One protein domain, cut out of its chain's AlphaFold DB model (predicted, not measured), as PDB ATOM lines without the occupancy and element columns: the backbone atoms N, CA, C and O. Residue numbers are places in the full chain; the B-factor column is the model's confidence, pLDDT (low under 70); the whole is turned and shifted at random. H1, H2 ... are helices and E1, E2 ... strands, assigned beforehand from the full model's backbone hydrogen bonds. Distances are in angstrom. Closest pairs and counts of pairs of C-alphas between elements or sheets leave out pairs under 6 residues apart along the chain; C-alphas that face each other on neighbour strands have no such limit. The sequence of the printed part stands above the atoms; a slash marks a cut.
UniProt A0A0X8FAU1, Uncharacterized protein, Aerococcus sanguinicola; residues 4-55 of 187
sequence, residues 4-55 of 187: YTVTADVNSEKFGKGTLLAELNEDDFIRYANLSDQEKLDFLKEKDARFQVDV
ATOM      1  N   TYR A   4     219.809 182.188 206.620       84.31
ATOM      2  CA  TYR A   4     218.646 181.992 207.468       84.31
ATOM      3  C   TYR A   4     217.469 182.730 206.850       84.31
ATOM      4  O   TYR A   4     217.581 183.901 206.497       84.31
ATOM      5  N   THR A   5     216.340 182.047 206.717       86.25
ATOM      6  CA  THR A   5     215.102 182.667 206.249       86.25
ATOM      7  C   THR A   5     214.280 183.063 207.460       86.25
ATOM      8  O   THR A   5     213.950 182.217 208.290       86.25
ATOM      9  N   VAL A   6     213.964 184.349 207.564       84.75
ATOM     10  CA  VAL A   6     213.069 184.881 208.590       84.75
ATOM     11  C   VAL A   6     211.736 185.198 207.938       84.75
ATOM     12  O   VAL A   6     211.690 185.915 206.936       84.75
ATOM     13  N   THR A   7     210.666 184.661 208.516       86.19
ATOM     14  CA  THR A   7     209.287 184.927 208.115       86.19
ATOM     15  C   THR A   7     208.555 185.676 209.222       86.19
ATOM     16  O   THR A   7     208.692 185.352 210.401       86.19
ATOM     17  N   ALA A   8     207.789 186.694 208.845       83.62
ATOM     18  CA  ALA A   8     206.924 187.431 209.753       83.62
ATOM     19  C   ALA A   8     205.536 187.570 209.130       83.62
ATOM     20  O   ALA A   8     205.391 188.145 208.050       83.62
ATOM     21  N   ASP A   9     204.521 187.050 209.812       84.06
ATOM     22  CA  ASP A   9     203.141 187.161 209.354       84.06
ATOM     23  C   ASP A   9     202.626 188.579 209.590       84.06
ATOM     24  O   ASP A   9     202.687 189.127 210.692       84.06
ATOM     25  N   VAL A  10     202.116 189.184 208.527       81.69
ATOM     26  CA  VAL A  10     201.562 190.529 208.523       81.69
ATOM     27  C   VAL A  10     200.074 190.426 208.249       81.69
ATOM     28  O   VAL A  10     199.635 189.853 207.257       81.69
ATOM     29  N   ASN A  11     199.292 191.036 209.128       80.19
ATOM     30  CA  ASN A  11     197.866 191.236 208.934       80.19
ATOM     31  C   ASN A  11     197.604 192.741 208.950       80.19
ATOM     32  O   ASN A  11     197.501 193.352 210.014       80.19
ATOM     33  N   SER A  12     197.601 193.352 207.767       75.38
ATOM     34  CA  SER A  12     197.425 194.791 207.608       75.38
ATOM     35  C   SER A  12     196.074 195.097 206.982       75.38
ATOM     36  O   SER A  12     195.727 194.548 205.942       75.38
ATOM     37  N   GLU A  13     195.354 196.069 207.536       72.50
ATOM     38  CA  GLU A  13     194.131 196.591 206.913       72.50
ATOM     39  C   GLU A  13     194.395 197.243 205.544       72.50
ATOM     40  O   GLU A  13     193.496 197.317 204.714       72.50
ATOM     41  N   LYS A  14     195.627 197.711 205.294       71.69
ATOM     42  CA  LYS A  14     196.005 198.386 204.042       71.69
ATOM     43  C   LYS A  14     196.530 197.440 202.966       71.69
ATOM     44  O   LYS A  14     196.324 197.704 201.789       71.69
ATOM     45  N   PHE A  15     197.252 196.395 203.368       66.00
ATOM     46  CA  PHE A  15     197.985 195.506 202.455       66.00
ATOM     47  C   PHE A  15     197.473 194.061 202.476       66.00
ATOM     48  O   PHE A  15     198.005 193.215 201.764       66.00
ATOM     49  N   GLY A  16     196.449 193.777 203.281       72.88
ATOM     50  CA  GLY A  16     195.906 192.440 203.460       72.88
ATOM     51  C   GLY A  16     196.763 191.562 204.371       72.88
ATOM     52  O   GLY A  16     197.620 192.033 205.130       72.88
ATOM     53  N   LYS A  17     196.483 190.261 204.309       79.31
ATOM     54  CA  LYS A  17     197.249 189.220 204.995       79.31
ATOM     55  C   LYS A  17     198.365 188.732 204.078       79.31
ATOM     56  O   LYS A  17     198.127 188.474 202.903       79.31
ATOM     57  N   GLY A  18     199.563 188.585 204.615       80.81
ATOM     58  CA  GLY A  18     200.700 188.040 203.885       80.81
ATOM     59  C   GLY A  18     201.882 187.795 204.807       80.81
ATOM     60  O   GLY A  18     201.825 188.085 205.999       80.81
ATOM     61  N   THR A  19     202.970 187.286 204.254       84.19
ATOM     62  CA  THR A  19     204.183 186.968 205.002       84.19
ATOM     63  C   THR A  19     205.334 187.808 204.466       84.19
ATOM     64  O   THR A  19     205.617 187.817 203.269       84.19
ATOM     65  N   LEU A  20     206.011 188.538 205.351       83.00
ATOM     66  CA  LEU A  20     207.292 189.166 205.048       83.00
ATOM     67  C   LEU A  20     208.388 188.114 205.138       83.00
ATOM     68  O   LEU A  20     208.504 187.431 206.152       83.00
ATOM     69  N   LEU A  21     209.198 188.011 204.091       85.56
ATOM     70  CA  LEU A  21     210.259 187.023 203.977       85.56
ATOM     71  C   LEU A  21     211.588 187.726 203.698       85.56
ATOM     72  O   LEU A  21     211.722 188.444 202.706       85.56
ATOM     73  N   ALA A  22     212.572 187.510 204.569       86.94
ATOM     74  CA  ALA A  22     213.928 188.026 204.405       86.94
ATOM     75  C   ALA A  22     214.956 186.896 204.488       86.94
ATOM     76  O   ALA A  22     214.871 186.020 205.353       86.94
ATOM     77  N   GLU A  23     215.952 186.938 203.605       86.75
ATOM     78  CA  GLU A  23     217.134 186.084 203.693       86.75
ATOM     79  C   GLU A  23     218.241 186.839 204.431       86.75
ATOM     80  O   GLU A  23     218.762 187.841 203.945       86.75
ATOM     81  N   LEU A  24     218.605 186.347 205.609       86.56
ATOM     82  CA  LEU A  24     219.644 186.921 206.449       86.56
ATOM     83  C   LEU A  24     220.886 186.030 206.450       86.56
ATOM     84  O   LEU A  24     220.810 184.799 206.431       86.56
ATOM     85  N   ASN A  25     222.055 186.657 206.519       89.00
ATOM     86  CA  ASN A  25     223.295 185.952 206.831       89.00
ATOM     87  C   ASN A  25     223.391 185.681 208.342       89.00
ATOM     88  O   ASN A  25     222.624 186.225 209.129       89.00
ATOM     89  N   GLU A  26     224.343 184.851 208.760       85.06
ATOM     90  CA  GLU A  26     224.517 184.445 210.165       85.06
ATOM     91  C   GLU A  26     224.665 185.629 211.140       85.06
ATOM     92  O   GLU A  26     223.968 185.674 212.153       85.06
ATOM     93  N   ASP A  27     225.469 186.639 210.794       85.88
ATOM     94  CA  ASP A  27     225.633 187.845 211.619       85.88
ATOM     95  C   ASP A  27     224.346 188.683 211.703       85.88
ATOM     96  O   ASP A  27     224.000 189.214 212.761       85.88
ATOM     97  N   ASP A  28     223.614 188.787 210.591       86.00
ATOM     98  CA  ASP A  28     222.355 189.532 210.514       86.00
ATOM     99  C   ASP A  28     221.236 188.820 211.282       86.00
ATOM    100  O   ASP A  28     220.416 189.472 211.925       86.00
ATOM    101  N   PHE A  29     221.231 187.486 211.277       86.88
ATOM    102  CA  PHE A  29     220.302 186.677 212.058       86.88
ATOM    103  C   PHE A  29     220.525 186.854 213.565       86.88
ATOM    104  O   PHE A  29     219.566 187.055 214.310       86.88
ATOM    105  N   ILE A  30     221.783 186.843 214.022       85.75
ATOM    106  CA  ILE A  30     222.115 187.070 215.438       85.75
ATOM    107  C   ILE A  30     221.698 188.480 215.870       85.75
ATOM    108  O   ILE A  30     221.184 188.661 216.974       85.75
ATOM    109  N   ARG A  31     221.881 189.486 215.007       85.81
ATOM    110  CA  ARG A  31     221.393 190.847 215.271       85.81
ATOM    111  C   ARG A  31     219.873 190.865 215.370       85.81
ATOM    112  O   ARG A  31     219.362 191.297 216.394       85.81
ATOM    113  N   TYR A  32     219.175 190.313 214.379       86.38
ATOM    114  CA  TYR A  32     217.715 190.235 214.351       86.38
ATOM    115  C   TYR A  32     217.119 189.564 215.600       86.38
ATOM    116  O   TYR A  32     216.128 190.044 216.150       86.38
ATOM    117  N   ALA A  33     217.743 188.491 216.095       84.88
ATOM    118  CA  ALA A  33     217.290 187.774 217.288       84.88
ATOM    119  C   ALA A  33     217.354 188.613 218.579       84.88
ATOM    120  O   ALA A  33     216.596 188.348 219.510       84.88
ATOM    121  N   ASN A  34     218.235 189.616 218.631       87.19
ATOM    122  CA  ASN A  34     218.434 190.479 219.797       87.19
ATOM    123  C   ASN A  34     217.670 191.813 219.718       87.19
ATOM    124  O   ASN A  34     217.732 192.597 220.663       87.19
ATOM    125  N   LEU A  35     216.971 192.086 218.611       89.81
ATOM    126  CA  LEU A  35     216.181 193.305 218.429       89.81
ATOM    127  C   LEU A  35     214.805 193.200 219.102       89.81
ATOM    128  O   LEU A  35     214.250 192.111 219.267       89.81
ATOM    129  N   SER A  36     214.227 194.348 219.454       86.75
ATOM    130  CA  SER A  36     212.826 194.434 219.881       86.75
ATOM    131  C   SER A  36     211.864 194.247 218.700       86.75
ATOM    132  O   SER A  36     212.245 194.398 217.544       86.75
ATOM    133  N   ASP A  37     210.591 193.936 218.957       79.88
ATOM    134  CA  ASP A  37     209.634 193.634 217.878       79.88
ATOM    135  C   ASP A  37     209.368 194.818 216.930       79.88
ATOM    136  O   ASP A  37     209.114 194.609 215.743       79.88
ATOM    137  N   GLN A  38     209.495 196.061 217.412       78.75
ATOM    138  CA  GLN A  38     209.449 197.255 216.558       78.75
ATOM    139  C   GLN A  38     210.691 197.350 215.662       78.75
ATOM    140  O   GLN A  38     210.573 197.538 214.452       78.75
ATOM    141  N   GLU A  39     211.875 197.139 216.236       85.56
ATOM    142  CA  GLU A  39     213.148 197.188 215.509       85.56
ATOM    143  C   GLU A  39     213.299 196.024 214.526       85.56
ATOM    144  O   GLU A  39     213.909 196.187 213.475       85.56
ATOM    145  N   LYS A  40     212.713 194.855 214.814       86.38
ATOM    146  CA  LYS A  40     212.697 193.700 213.905       86.38
ATOM    147  C   LYS A  40     212.004 194.026 212.592       86.38
ATOM    148  O   LYS A  40     212.491 193.634 211.536       86.38
ATOM    149  N   LEU A  41     210.871 194.722 212.642       83.25
ATOM    150  CA  LEU A  41     210.134 195.088 211.437       83.25
ATOM    151  C   LEU A  41     210.908 196.121 210.611       83.25
ATOM    152  O   LEU A  41     210.973 195.995 209.389       83.25
ATOM    153  N   ASP A  42     211.538 197.098 211.259       85.25
ATOM    154  CA  ASP A  42     212.374 198.082 210.564       85.25
ATOM    155  C   ASP A  42     213.656 197.456 209.995       85.25
ATOM    156  O   ASP A  42     214.022 197.740 208.856       85.25
ATOM    157  N   PHE A  43     214.262 196.509 210.710       86.69
ATOM    158  CA  PHE A  43     215.395 195.726 210.222       86.69
ATOM    159  C   PHE A  43     215.028 194.865 209.005       86.69
ATOM    160  O   PHE A  43     215.790 194.789 208.044       86.69
ATOM    161  N   LEU A  44     213.847 194.235 209.003       85.69
ATOM    162  CA  LEU A  44     213.366 193.478 207.843       85.69
ATOM    163  C   LEU A  44     213.155 194.387 206.624       85.69
ATOM    164  O   LEU A  44     213.508 193.996 205.514       85.69
ATOM    165  N   LYS A  45     212.647 195.613 206.813       84.50
ATOM    166  CA  LYS A  45     212.544 196.597 205.720       84.50
ATOM    167  C   LYS A  45     213.914 196.998 205.176       84.50
ATOM    168  O   LYS A  45     214.061 197.107 203.966       84.50
ATOM    169  N   GLU A  46     214.902 197.210 206.047       86.25
ATOM    170  CA  GLU A  46     216.273 197.558 205.643       86.25
ATOM    171  C   GLU A  46     216.947 196.429 204.845       86.25
ATOM    172  O   GLU A  46     217.777 196.686 203.976       86.25
ATOM    173  N   LYS A  47     216.574 195.173 205.113       84.75
ATOM    174  CA  LYS A  47     217.106 193.973 204.444       84.75
ATOM    175  C   LYS A  47     216.289 193.526 203.229       84.75
ATOM    176  O   LYS A  47     216.353 192.355 202.857       84.75
ATOM    177  N   ASP A  48     215.530 194.438 202.622       79.56
ATOM    178  CA  ASP A  48     214.712 194.184 201.431       79.56
ATOM    179  C   ASP A  48     213.756 192.986 201.591       79.56
ATOM    180  O   ASP A  48     213.586 192.170 200.675       79.56
ATOM    181  N   ALA A  49     213.122 192.852 202.767       82.88
ATOM    182  CA  ALA A  49     212.136 191.802 203.001       82.88
ATOM    183  C   ALA A  49     211.022 191.856 201.948       82.88
ATOM    184  O   ALA A  49     210.390 192.888 201.712       82.88
ATOM    185  N   ARG A  50     210.756 190.709 201.326       81.00
ATOM    186  CA  ARG A  50     209.725 190.564 200.300       81.00
ATOM    187  C   ARG A  50     208.390 190.293 200.966       81.00
ATOM    188  O   ARG A  50     208.286 189.387 201.788       81.00
ATOM    189  N   PHE A  51     207.367 191.051 200.593       81.81
ATOM    190  CA  PHE A  51     205.999 190.773 201.007       81.81
ATOM    191  C   PHE A  51     205.385 189.741 200.063       81.81
ATOM    192  O   PHE A  51     205.220 190.002 198.872       81.81
ATOM    193  N   GLN A  52     205.097 188.558 200.592       79.75
ATOM    194  CA  GLN A  52     204.484 187.463 199.862       79.75
ATOM    195  C   GLN A  52     203.020 187.353 200.286       79.75
ATOM    196  O   GLN A  52     202.718 187.161 201.462       79.75
ATOM    197  N   VAL A  53     202.112 187.511 199.329       77.75
ATOM    198  CA  VAL A  53     200.668 187.350 199.538       77.75
ATOM    199  C   VAL A  53     200.275 185.955 199.072       77.75
ATOM    200  O   VAL A  53     200.850 185.449 198.103       77.75
ATOM    201  N   ASP A  54     199.323 185.325 199.760       72.81
ATOM    202  CA  ASP A  54     198.753 184.069 199.285       72.81
ATOM    203  C   ASP A  54     197.970 184.329 197.992       72.81
ATOM    204  O   ASP A  54     196.992 185.075 197.966       72.81
ATOM    205  N   VAL A  55     198.439 183.730 196.900       70.19
ATOM    206  CA  VAL A  55     197.875 183.920 195.560       70.19
ATOM    207  C   VAL A  55     196.494 183.269 195.443       70.19
ATOM    208  O   VAL A  55     195.726 183.644 194.566       70.19
TER     209      VAL A  55
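Overview. This is residues 4 to 55 of the 187 residues of an uncharacterized protein of Aerococcus sanguinicola (UniProt A0A0X8FAU1). A long hairpin, E1 and E2, with short E3 beside E2 makes one sheet; two short helices, H1 and H2, cover part of one face, leaving the other bare. The 52 printed residues run E1, E2, H1, H2, E3; the sheet, order E1, E2, E3, is antiparallel and the class mixed. The whole is compact, with a radius of gyration of the C-alphas of 11.1 A, spanning 32 by 20 by 14 A.

Arrangement. E1, residues 4 to 12, and E2, residues 16 to 25, form a hairpin; N 8 and O 20 are within hydrogen-bond range, 2.9 A. H1, residues 26 to 34, stands up from the sheet at 54 degrees. H2, residues 37 to 46, runs across the strands, 74 degrees to E1 on the local plane. The helices are close but not clearly touching; their closest C-alphas, of Tyr 32 and Lys 40, are 6.1 A apart. E3, residues 50 to 53, is antiparallel to E2, with N 19 and O 52 2.8 A apart. O i to N i+4 pairs are within range in 4 of 5 in H1 and 5 of 6 in H2.

Along the chain. E1, 24.8 A long, begins at C-alpha 4 (218.646, 181.992, 207.468); E2 measures 28.3 A; E3 ends at C-alpha 53 (200.668, 187.350, 199.538).

Size, cuts and confidence. The printed part has no cut; its links between elements are tight. Residue 15 alone has pLDDT under 70.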